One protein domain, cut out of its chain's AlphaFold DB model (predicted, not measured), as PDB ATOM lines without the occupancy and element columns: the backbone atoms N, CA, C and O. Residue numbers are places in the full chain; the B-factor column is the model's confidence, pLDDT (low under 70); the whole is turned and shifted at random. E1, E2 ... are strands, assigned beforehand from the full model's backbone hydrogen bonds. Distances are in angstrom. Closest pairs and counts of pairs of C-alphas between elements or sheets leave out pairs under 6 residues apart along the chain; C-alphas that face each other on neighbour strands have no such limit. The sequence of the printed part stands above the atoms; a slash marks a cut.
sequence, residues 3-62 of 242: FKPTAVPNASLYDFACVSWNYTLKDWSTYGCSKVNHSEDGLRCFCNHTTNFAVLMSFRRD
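This is residues 3 to 62 of the 242 residues of an uncharacterized protein of Hucho hucho (huchen) (UniProt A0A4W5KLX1). Two small sheets are packed partly face to face as a sandwich: a long antiparallel ribbon of E1 and E5, with short E2 beside the end of E1, and over part of it the smaller hairpin of E3 and E4. E1 with the E1 to E2 turn makes the long axis: the ribbon's end at residues 11 and 61 reaches beyond the hairpin of E3 and E4 at one end, and the turn of residues 23 to 26 between E1 and E2 reaches beyond it at the other. The printed part has 60 residues, with no named helix and five named strands in the order E1, E2, E3, E4, E5; its class is all strand. The sheet orders are E2 - E1 - E5 and E3 - E4, both antiparallel. The whole is only just loose, close to compact, with a radius of gyration of the C-alphas of 12.9 A, and elongated, with spans of 39 by 23 by 14 A.

Residues 3 to 10 come before the first named strand. E1, residues 11 to 22, is the longest strand, 30.2 A from C-alpha 11 at (-36.734, -26.298, 9.496) to C-alpha 22 at (-52.230, -50.675, 0.684); it bends by 60 degrees at residue 14. E2 is residues 27 to 29. E3, residues 33 to 39, measures 17.8 A, and E4, residues 42 to 47, measures 16.7 A. E5, residues 53 to 61, runs 26.0 A and ends at C-alpha 61, (-38.190, -24.102, 6.204).

E1 is the inner strand of its sheet, with staggered pairing: its residues 11 to 20 pair with E5 and its residues 20 to 22 with E2. E1 and E5 are antiparallel at 157 degrees, with N 17 and O 56 at 2.8 A and N 54 and O 19 at 2.9 A, within hydrogen-bond range. E1 and E2 form a hairpin, with N 20 and O 29 2.8 A apart. E3 and E4 form another hairpin, antiparallel at 152 degrees, with N 34 and O 46 at 2.8 A. The parts of the two sheets that face each other are 9.9 A centre to centre, and their strands stand at 31 degrees. The closest C-alphas of E1 and E3 are those of Cys 18 and Cys 33, 6.1 A apart; those of E1 and E4 are Cys 18 and Cys 45, 5.8 A apart. E4 and E5 are near each other, with 7 pairs of C-alphas within 10 A. E3 and E5 are apart, as are E2 and E4.

The two C-alphas farthest apart are those of Asn 10 and Thr 24, 38.6 A. The sheet of E2, E1 and E5 is only just strongly twisted, its C-alphas lying up to 4.3 A off its best plane. The four links between the named strands are tight, and the chain changes sheet at the links E2 to E3 and E4 to E5. The printed part has no cut. Its mean pLDDT is 83.1, and residues 37 to 41 are under 70.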
ATOM      1  N   PHE A   3     -41.271 -42.434  16.371       82.31
ATOM      2  CA  PHE A   3     -40.374 -41.875  15.365       82.31
ATOM      3  C   PHE A   3     -39.764 -40.575  15.885       82.31
ATOM      4  O   PHE A   3     -40.478 -39.661  16.294       82.31
ATOM      5  N   LYS A   4     -38.433 -40.484  15.859       84.12
ATOM      6  CA  LYS A   4     -37.687 -39.279  16.237       84.12
ATOM      7  C   LYS A   4     -37.087 -38.653  14.976       84.12
ATOM      8  O   LYS A   4     -36.091 -39.180  14.479       84.12
ATOM      9  N   PRO A   5     -37.691 -37.589  14.415       77.31
ATOM     10  CA  PRO A   5     -37.106 -36.906  13.272       77.31
ATOM     11  C   PRO A   5     -35.772 -36.268  13.672       77.31
ATOM     12  O   PRO A   5     -35.620 -35.745  14.777       77.31
ATOM     13  N   THR A   6     -34.794 -36.309  12.772       79.69
ATOM     14  CA  THR A   6     -33.525 -35.609  12.975       79.69
ATOM     15  C   THR A   6     -33.772 -34.105  12.917       79.69
ATOM     16  O   THR A   6     -34.430 -33.621  11.997       79.69
ATOM     17  N   ALA A   7     -33.244 -33.358  13.887       74.19
ATOM     18  CA  ALA A   7     -33.333 -31.905  13.873       74.19
ATOM     19  C   ALA A   7     -32.570 -31.352  12.662       74.19
ATOM     20  O   ALA A   7     -31.361 -31.552  12.529       74.19
ATOM     21  N   VAL A   8     -33.285 -30.663  11.774       77.62
ATOM     22  CA  VAL A   8     -32.704 -29.963  10.628       77.62
ATOM     23  C   VAL A   8     -32.638 -28.474  10.979       77.62
ATOM     24  O   VAL A   8     -33.657 -27.907  11.379       77.62
ATOM     25  N   PRO A   9     -31.475 -27.811  10.855       75.19
ATOM     26  CA  PRO A   9     -31.368 -26.388  11.157       75.19
ATOM     27  C   PRO A   9     -32.296 -25.573  10.244       75.19
ATOM     28  O   PRO A   9     -32.341 -25.798   9.034       75.19
ATOM     29  N   ASN A  10     -33.012 -24.605  10.825       74.44
ATOM     30  CA  ASN A  10     -33.954 -23.710  10.133       74.44
ATOM     31  C   ASN A  10     -35.148 -24.414   9.453       74.44
ATOM     32  O   ASN A  10     -35.714 -23.887   8.491       74.44
ATOM     33  N   ALA A  11     -35.528 -25.603   9.928       77.44
ATOM     34  CA  ALA A  11     -36.734 -26.298   9.496       77.44
ATOM     35  C   ALA A  11     -37.580 -26.705  10.704       77.44
ATOM     36  O   ALA A  11     -37.070 -27.273  11.669       77.44
ATOM     37  N   SER A  12     -38.880 -26.442  10.625       80.12
ATOM     38  CA  SER A  12     -39.869 -26.914  11.589       80.12
ATOM     39  C   SER A  12     -40.724 -28.016  10.957       80.12
ATOM     40  O   SER A  12     -40.977 -28.021   9.747       80.12
ATOM     41  N   LEU A  13     -41.132 -28.995  11.768       79.69
ATOM     42  CA  LEU A  13     -42.121 -29.980  11.344       79.69
ATOM     43  C   LEU A  13     -43.463 -29.255  11.199       79.69
ATOM     44  O   LEU A  13     -43.980 -28.726  12.180       79.69
ATOM     45  N   TYR A  14     -43.983 -29.199   9.976       77.25
ATOM     46  CA  TYR A  14     -45.239 -28.520   9.670       77.25
ATOM     47  C   TYR A  14     -46.430 -29.445   9.895       77.25
ATOM     48  O   TYR A  14     -47.379 -29.064  10.568       77.25
ATOM     49  N   ASP A  15     -46.351 -30.667   9.364       82.94
ATOM     50  CA  ASP A  15     -47.377 -31.694   9.531       82.94
ATOM     51  C   ASP A  15     -46.784 -33.095   9.298       82.94
ATOM     52  O   ASP A  15     -45.699 -33.237   8.723       82.94
ATOM     53  N   PHE A  16     -47.476 -34.139   9.741       86.19
ATOM     54  CA  PHE A  16     -47.126 -35.530   9.459       86.19
ATOM     55  C   PHE A  16     -48.373 -36.416   9.412       86.19
ATOM     56  O   PHE A  16     -49.393 -36.080  10.001       86.19
ATOM     57  N   ALA A  17     -48.281 -37.579   8.772       88.69
ATOM     58  CA  ALA A  17     -49.340 -38.583   8.749       88.69
ATOM     59  C   ALA A  17     -48.786 -39.990   8.978       88.69
ATOM     60  O   ALA A  17     -47.730 -40.363   8.461       88.69
ATOM     61  N   CYS A  18     -49.530 -40.783   9.742       90.88
ATOM     62  CA  CYS A  18     -49.274 -42.196   9.971       90.88
ATOM     63  C   CYS A  18     -49.955 -43.006   8.863       90.88
ATOM     64  O   CYS A  18     -51.186 -43.022   8.775       90.88
ATOM     65  N   VAL A  19     -49.167 -43.692   8.036       91.44
ATOM     66  CA  VAL A  19     -49.675 -44.420   6.870       91.44
ATOM     67  C   VAL A  19     -49.202 -45.864   6.842       91.44
ATOM     68  O   VAL A  19     -48.210 -46.254   7.461       91.44
ATOM     69  N   SER A  20     -49.923 -46.661   6.070       93.00
ATOM     70  CA  SER A  20     -49.598 -48.045   5.777       93.00
ATOM     71  C   SER A  20     -49.753 -48.342   4.296       93.00
ATOM     72  O   SER A  20     -50.561 -47.720   3.605       93.00
ATOM     73  N   TRP A  21     -48.943 -49.267   3.791       90.62
ATOM     74  CA  TRP A  21     -48.971 -49.644   2.386       90.62
ATOM     75  C   TRP A  21     -50.218 -50.469   2.067       90.62
ATOM     76  O   TRP A  21     -50.396 -51.575   2.586       90.62
ATOM     77  N   ASN A  22     -51.058 -49.963   1.166       89.81
ATOM     78  CA  ASN A  22     -52.230 -50.675   0.684       89.81
ATOM     79  C   ASN A  22     -51.920 -51.359  -0.657       89.81
ATOM     80  O   ASN A  22     -51.808 -50.710  -1.695       89.81
ATOM     81  N   TYR A  23     -51.826 -52.692  -0.655       88.69
ATOM     82  CA  TYR A  23     -51.511 -53.479  -1.856       88.69
ATOM     83  C   TYR A  23     -52.603 -53.445  -2.935       88.69
ATOM     84  O   TYR A  23     -52.293 -53.614  -4.114       88.69
ATOM     85  N   THR A  24     -53.863 -53.216  -2.556       88.69
ATOM     86  CA  THR A  24     -54.986 -53.116  -3.497       88.69
ATOM     87  C   THR A  24     -54.958 -51.782  -4.237       88.69
ATOM     88  O   THR A  24     -55.126 -51.761  -5.454       88.69
ATOM     89  N   LEU A  25     -54.697 -50.685  -3.518       85.56
ATOM     90  CA  LEU A  25     -54.568 -49.340  -4.095       85.56
ATOM     91  C   LEU A  25     -53.190 -49.094  -4.731       85.56
ATOM     92  O   LEU A  25     -53.056 -48.190  -5.547       85.56
ATOM     93  N   LYS A  26     -52.189 -49.917  -4.384       87.44
ATOM     94  CA  LYS A  26     -50.767 -49.714  -4.711       87.44
ATOM     95  C   LYS A  26     -50.259 -48.336  -4.262       87.44
ATOM     96  O   LYS A  26     -49.454 -47.727  -4.963       87.44
ATOM     97  N   ASP A  27     -50.739 -47.869  -3.110       87.88
ATOM     98  CA  ASP A  27     -50.437 -46.544  -2.562       87.88
ATOM     99  C   ASP A  27     -50.495 -46.533  -1.021       87.88
ATOM    100  O   ASP A  27     -50.951 -47.495  -0.386       87.88
ATOM    101  N   TRP A  28     -50.025 -45.448  -0.411       89.12
ATOM    102  CA  TRP A  28     -50.078 -45.208   1.030       89.12
ATOM    103  C   TRP A  28     -51.495 -44.859   1.492       89.12
ATOM    104  O   TRP A  28     -52.194 -44.053   0.885       89.12
ATOM    105  N   SER A  29     -51.928 -45.445   2.608       88.31
ATOM    106  CA  SER A  29     -53.265 -45.239   3.167       88.31
ATOM    107  C   SER A  29     -53.222 -45.045   4.681       88.31
ATOM    108  O   SER A  29     -52.481 -45.731   5.388       88.31
ATOM    109  N   THR A  30     -54.062 -44.149   5.201       90.88
ATOM    110  CA  THR A  30     -54.304 -43.965   6.647       90.88
ATOM    111  C   THR A  30     -55.238 -45.018   7.235       90.88
ATOM    112  O   THR A  30     -55.510 -44.997   8.435       90.88
ATOM    113  N   TYR A  31     -55.738 -45.958   6.423       90.00
ATOM    114  CA  TYR A  31     -56.686 -46.968   6.874       90.00
ATOM    115  C   TYR A  31     -56.131 -47.801   8.038       90.00
ATOM    116  O   TYR A  31     -55.070 -48.422   7.945       90.00
ATOM    117  N   GLY A  32     -56.877 -47.813   9.146       89.19
ATOM    118  CA  GLY A  32     -56.501 -48.539  10.357       89.19
ATOM    119  C   GLY A  32     -55.333 -47.925  11.133       89.19
ATOM    120  O   GLY A  32     -54.873 -48.559  12.078       89.19
ATOM    121  N   CYS A  33     -54.868 -46.723  10.765       91.50
ATOM    122  CA  CYS A  33     -53.782 -46.002  11.426       91.50
ATOM    123  C   CYS A  33     -54.258 -44.667  12.022       91.50
ATOM    124  O   CYS A  33     -55.048 -43.942  11.416       91.50
ATOM    125  N   SER A  34     -53.737 -44.302  13.193       90.75
ATOM    126  CA  SER A  34     -54.056 -43.060  13.900       90.75
ATOM    127  C   SER A  34     -52.824 -42.433  14.557       90.75
ATOM    128  O   SER A  34     -51.902 -43.129  15.004       90.75
ATOM    129  N   LYS A  35     -52.831 -41.098  14.643       89.56
ATOM    130  CA  LYS A  35     -51.896 -40.321  15.464       89.56
ATOM    131  C   LYS A  35     -52.201 -40.591  16.938       89.56
ATOM    132  O   LYS A  35     -53.360 -40.730  17.323       89.56
ATOM    133  N   VAL A  36     -51.164 -40.727  17.754       84.75
ATOM    134  CA  VAL A  36     -51.279 -40.913  19.207       84.75
ATOM    135  C   VAL A  36     -50.578 -39.739  19.872       84.75
ATOM    136  O   VAL A  36     -49.493 -39.381  19.418       84.75
ATOM    137  N   ASN A  37     -51.190 -39.169  20.920       66.75
ATOM    138  CA  ASN A  37     -50.770 -37.934  21.597       66.75
ATOM    139  C   ASN A  37     -49.263 -37.663  21.528       66.75
ATOM    140  O   ASN A  37     -48.438 -38.468  21.989       66.75
ATOM    141  N   HIS A  38     -48.937 -36.483  21.000       59.97
ATOM    142  CA  HIS A  38     -47.593 -35.934  21.001       59.97
ATOM    143  C   HIS A  38     -47.041 -35.911  22.420       59.97
ATOM    144  O   HIS A  38     -47.528 -35.209  23.299       59.97
ATOM    145  N   SER A  39     -46.013 -36.714  22.641       52.84
ATOM    146  CA  SER A  39     -45.140 -36.580  23.801       52.84
ATOM    147  C   SER A  39     -43.905 -35.814  23.324       52.84
ATOM    148  O   SER A  39     -43.533 -35.949  22.159       52.84
ATOM    149  N   GLU A  40     -43.226 -35.062  24.192       57.22
ATOM    150  CA  GLU A  40     -41.977 -34.339  23.850       57.22
ATOM    151  C   GLU A  40     -40.877 -35.253  23.255       57.22
ATOM    152  O   GLU A  40     -39.921 -34.795  22.638       57.22
ATOM    153  N   ASP A  41     -41.056 -36.568  23.386       63.75
ATOM    154  CA  ASP A  41     -40.157 -37.633  22.964       63.75
ATOM    155  C   ASP A  41     -40.318 -38.108  21.499       63.75
ATOM    156  O   ASP A  41     -39.674 -39.080  21.104       63.75
ATOM    157  N   GLY A  42     -41.165 -37.481  20.673       72.19
ATOM    158  CA  GLY A  42     -41.273 -37.771  19.231       72.19
ATOM    159  C   GLY A  42     -42.668 -38.176  18.737       72.19
ATOM    160  O   GLY A  42     -43.647 -38.183  19.478       72.19
ATOM    161  N   LEU A  43     -42.760 -38.510  17.447       84.88
ATOM    162  CA  LEU A  43     -44.010 -38.794  16.733       84.88
ATOM    163  C   LEU A  43     -44.489 -40.215  17.034       84.88
ATOM    164  O   LEU A  43     -43.757 -41.183  16.805       84.88
ATOM    165  N   ARG A  44     -45.722 -40.361  17.533       87.56
ATOM    166  CA  ARG A  44     -46.305 -41.665  17.873       87.56
ATOM    167  C   ARG A  44     -47.472 -42.008  16.957       87.56
ATOM    168  O   ARG A  44     -48.433 -41.257  16.835       87.56
ATOM    169  N   CYS A  45     -47.390 -43.195  16.364       89.19
ATOM    170  CA  CYS A  45     -48.419 -43.753  15.491       89.19
ATOM    171  C   CYS A  45     -48.904 -45.102  16.025       89.19
ATOM    172  O   CYS A  45     -48.096 -45.918  16.496       89.19
ATOM    173  N   PHE A  46     -50.206 -45.348  15.904       90.06
ATOM    174  CA  PHE A  46     -50.845 -46.633  16.170       90.06
ATOM    175  C   PHE A  46     -51.513 -47.141  14.895       90.06
ATOM    176  O   PHE A  46     -52.177 -46.369  14.217       90.06
ATOM    177  N   CYS A  47     -51.342 -48.423  14.577       91.56
ATOM    178  CA  CYS A  47     -52.071 -49.088  13.501       91.56
ATOM    179  C   CYS A  47     -52.593 -50.437  14.005       91.56
ATOM    180  O   CYS A  47     -51.912 -51.106  14.784       91.56
ATOM    181  N   ASN A  48     -53.783 -50.841  13.565       92.75
ATOM    182  CA  ASN A  48     -54.454 -52.064  14.025       92.75
ATOM    183  C   ASN A  48     -54.152 -53.319  13.177       92.75
ATOM    184  O   ASN A  48     -54.811 -54.342  13.347       92.75
ATOM    185  N   HIS A  49     -53.175 -53.258  12.270       90.81
ATOM    186  CA  HIS A  49     -52.800 -54.346  11.361       90.81
ATOM    187  C   HIS A  49     -51.274 -54.458  11.205       90.81
ATOM    188  O   HIS A  49     -50.520 -53.565  11.593       90.81
ATOM    189  N   THR A  50     -50.813 -55.579  10.646       85.38
ATOM    190  CA  THR A  50     -49.391 -55.904  10.440       85.38
ATOM    191  C   THR A  50     -48.994 -55.779   8.967       85.38
ATOM    192  O   THR A  50     -48.722 -56.776   8.298       85.38
ATOM    193  N   THR A  51     -48.982 -54.554   8.446       87.06
ATOM    194  CA  THR A  51     -48.507 -54.232   7.086       87.06
ATOM    195  C   THR A  51     -47.289 -53.298   7.129       87.06
ATOM    196  O   THR A  51     -46.868 -52.867   8.204       87.06
ATOM    197  N   ASN A  52     -46.686 -53.000   5.971       89.75
ATOM    198  CA  ASN A  52     -45.574 -52.047   5.888       89.75
ATOM    199  C   ASN A  52     -46.053 -50.646   6.288       89.75
ATOM    200  O   ASN A  52     -46.885 -50.053   5.602       89.75
ATOM    201  N   PHE A  53     -45.528 -50.128   7.393       90.62
ATOM    202  CA  PHE A  53     -45.893 -48.833   7.962       90.62
ATOM    203  C   PHE A  53     -44.853 -47.763   7.619       90.62
ATOM    204  O   PHE A  53     -43.660 -48.049   7.509       90.62
ATOM    205  N   ALA A  54     -45.299 -46.517   7.495       90.19
ATOM    206  CA  ALA A  54     -44.437 -45.359   7.299       90.19
ATOM    207  C   ALA A  54     -45.040 -44.110   7.959       90.19
ATOM    208  O   ALA A  54     -46.230 -44.057   8.274       90.19
ATOM    209  N   VAL A  55     -44.203 -43.093   8.163       88.88
ATOM    210  CA  VAL A  55     -44.648 -41.758   8.571       88.88
ATOM    211  C   VAL A  55     -44.258 -40.778   7.480       88.88
ATOM    212  O   VAL A  55     -43.073 -40.608   7.197       88.88
ATOM    213  N   LEU A  56     -45.258 -40.151   6.868       87.44
ATOM    214  CA  LEU A  56     -45.060 -39.077   5.900       87.44
ATOM    215  C   LEU A  56     -44.923 -37.776   6.678       87.44
ATOM    216  O   LEU A  56     -45.751 -37.490   7.536       87.44
ATOM    217  N   MET A  57     -43.866 -37.012   6.426       84.94
ATOM    218  CA  MET A  57     -43.570 -35.776   7.151       84.94
ATOM    219  C   MET A  57     -43.425 -34.629   6.160       84.94
ATOM    220  O   MET A  57     -42.727 -34.752   5.154       84.94
ATOM    221  N   SER A  58     -44.039 -33.498   6.481       82.12
ATOM    222  CA  SER A  58     -43.887 -32.242   5.763       82.12
ATOM    223  C   SER A  58     -43.088 -31.281   6.634       82.12
ATOM    224  O   SER A  58     -43.522 -30.891   7.719       82.12
ATOM    225  N   PHE A  59     -41.896 -30.912   6.176       80.75
ATOM    226  CA  PHE A  59     -41.073 -29.900   6.830       80.75
ATOM    227  C   PHE A  59     -41.245 -28.565   6.120       80.75
ATOM    228  O   PHE A  59     -41.156 -28.493   4.892       80.75
ATOM    229  N   ARG A  60     -41.414 -27.496   6.896       75.88
ATOM    230  CA  ARG A  60     -41.385 -26.133   6.376       75.88
ATOM    231  C   ARG A  60     -40.107 -25.460   6.835       75.88
ATOM    232  O   ARG A  60     -39.782 -25.460   8.020       75.88
ATOM    233  N   ARG A  61     -39.353 -24.922   5.879       76.19
ATOM    234  CA  ARG A  61     -38.190 -24.102   6.204       76.19
ATOM    235  C   ARG A  61     -38.606 -22.654   6.354       76.19
ATOM    236  O   ARG A  61     -39.381 -22.142   5.548       76.19
ATOM    237  N   ASP A  62     -38.012 -22.001   7.338       71.12
ATOM    238  CA  ASP A  62     -38.147 -20.565   7.520       71.12
ATOM    239  C   ASP A  62     -37.187 -19.868   6.553       71.12
ATOM    240  O   ASP A  62     -36.034 -19.560   6.873       71.12
TER     241      ASP A  62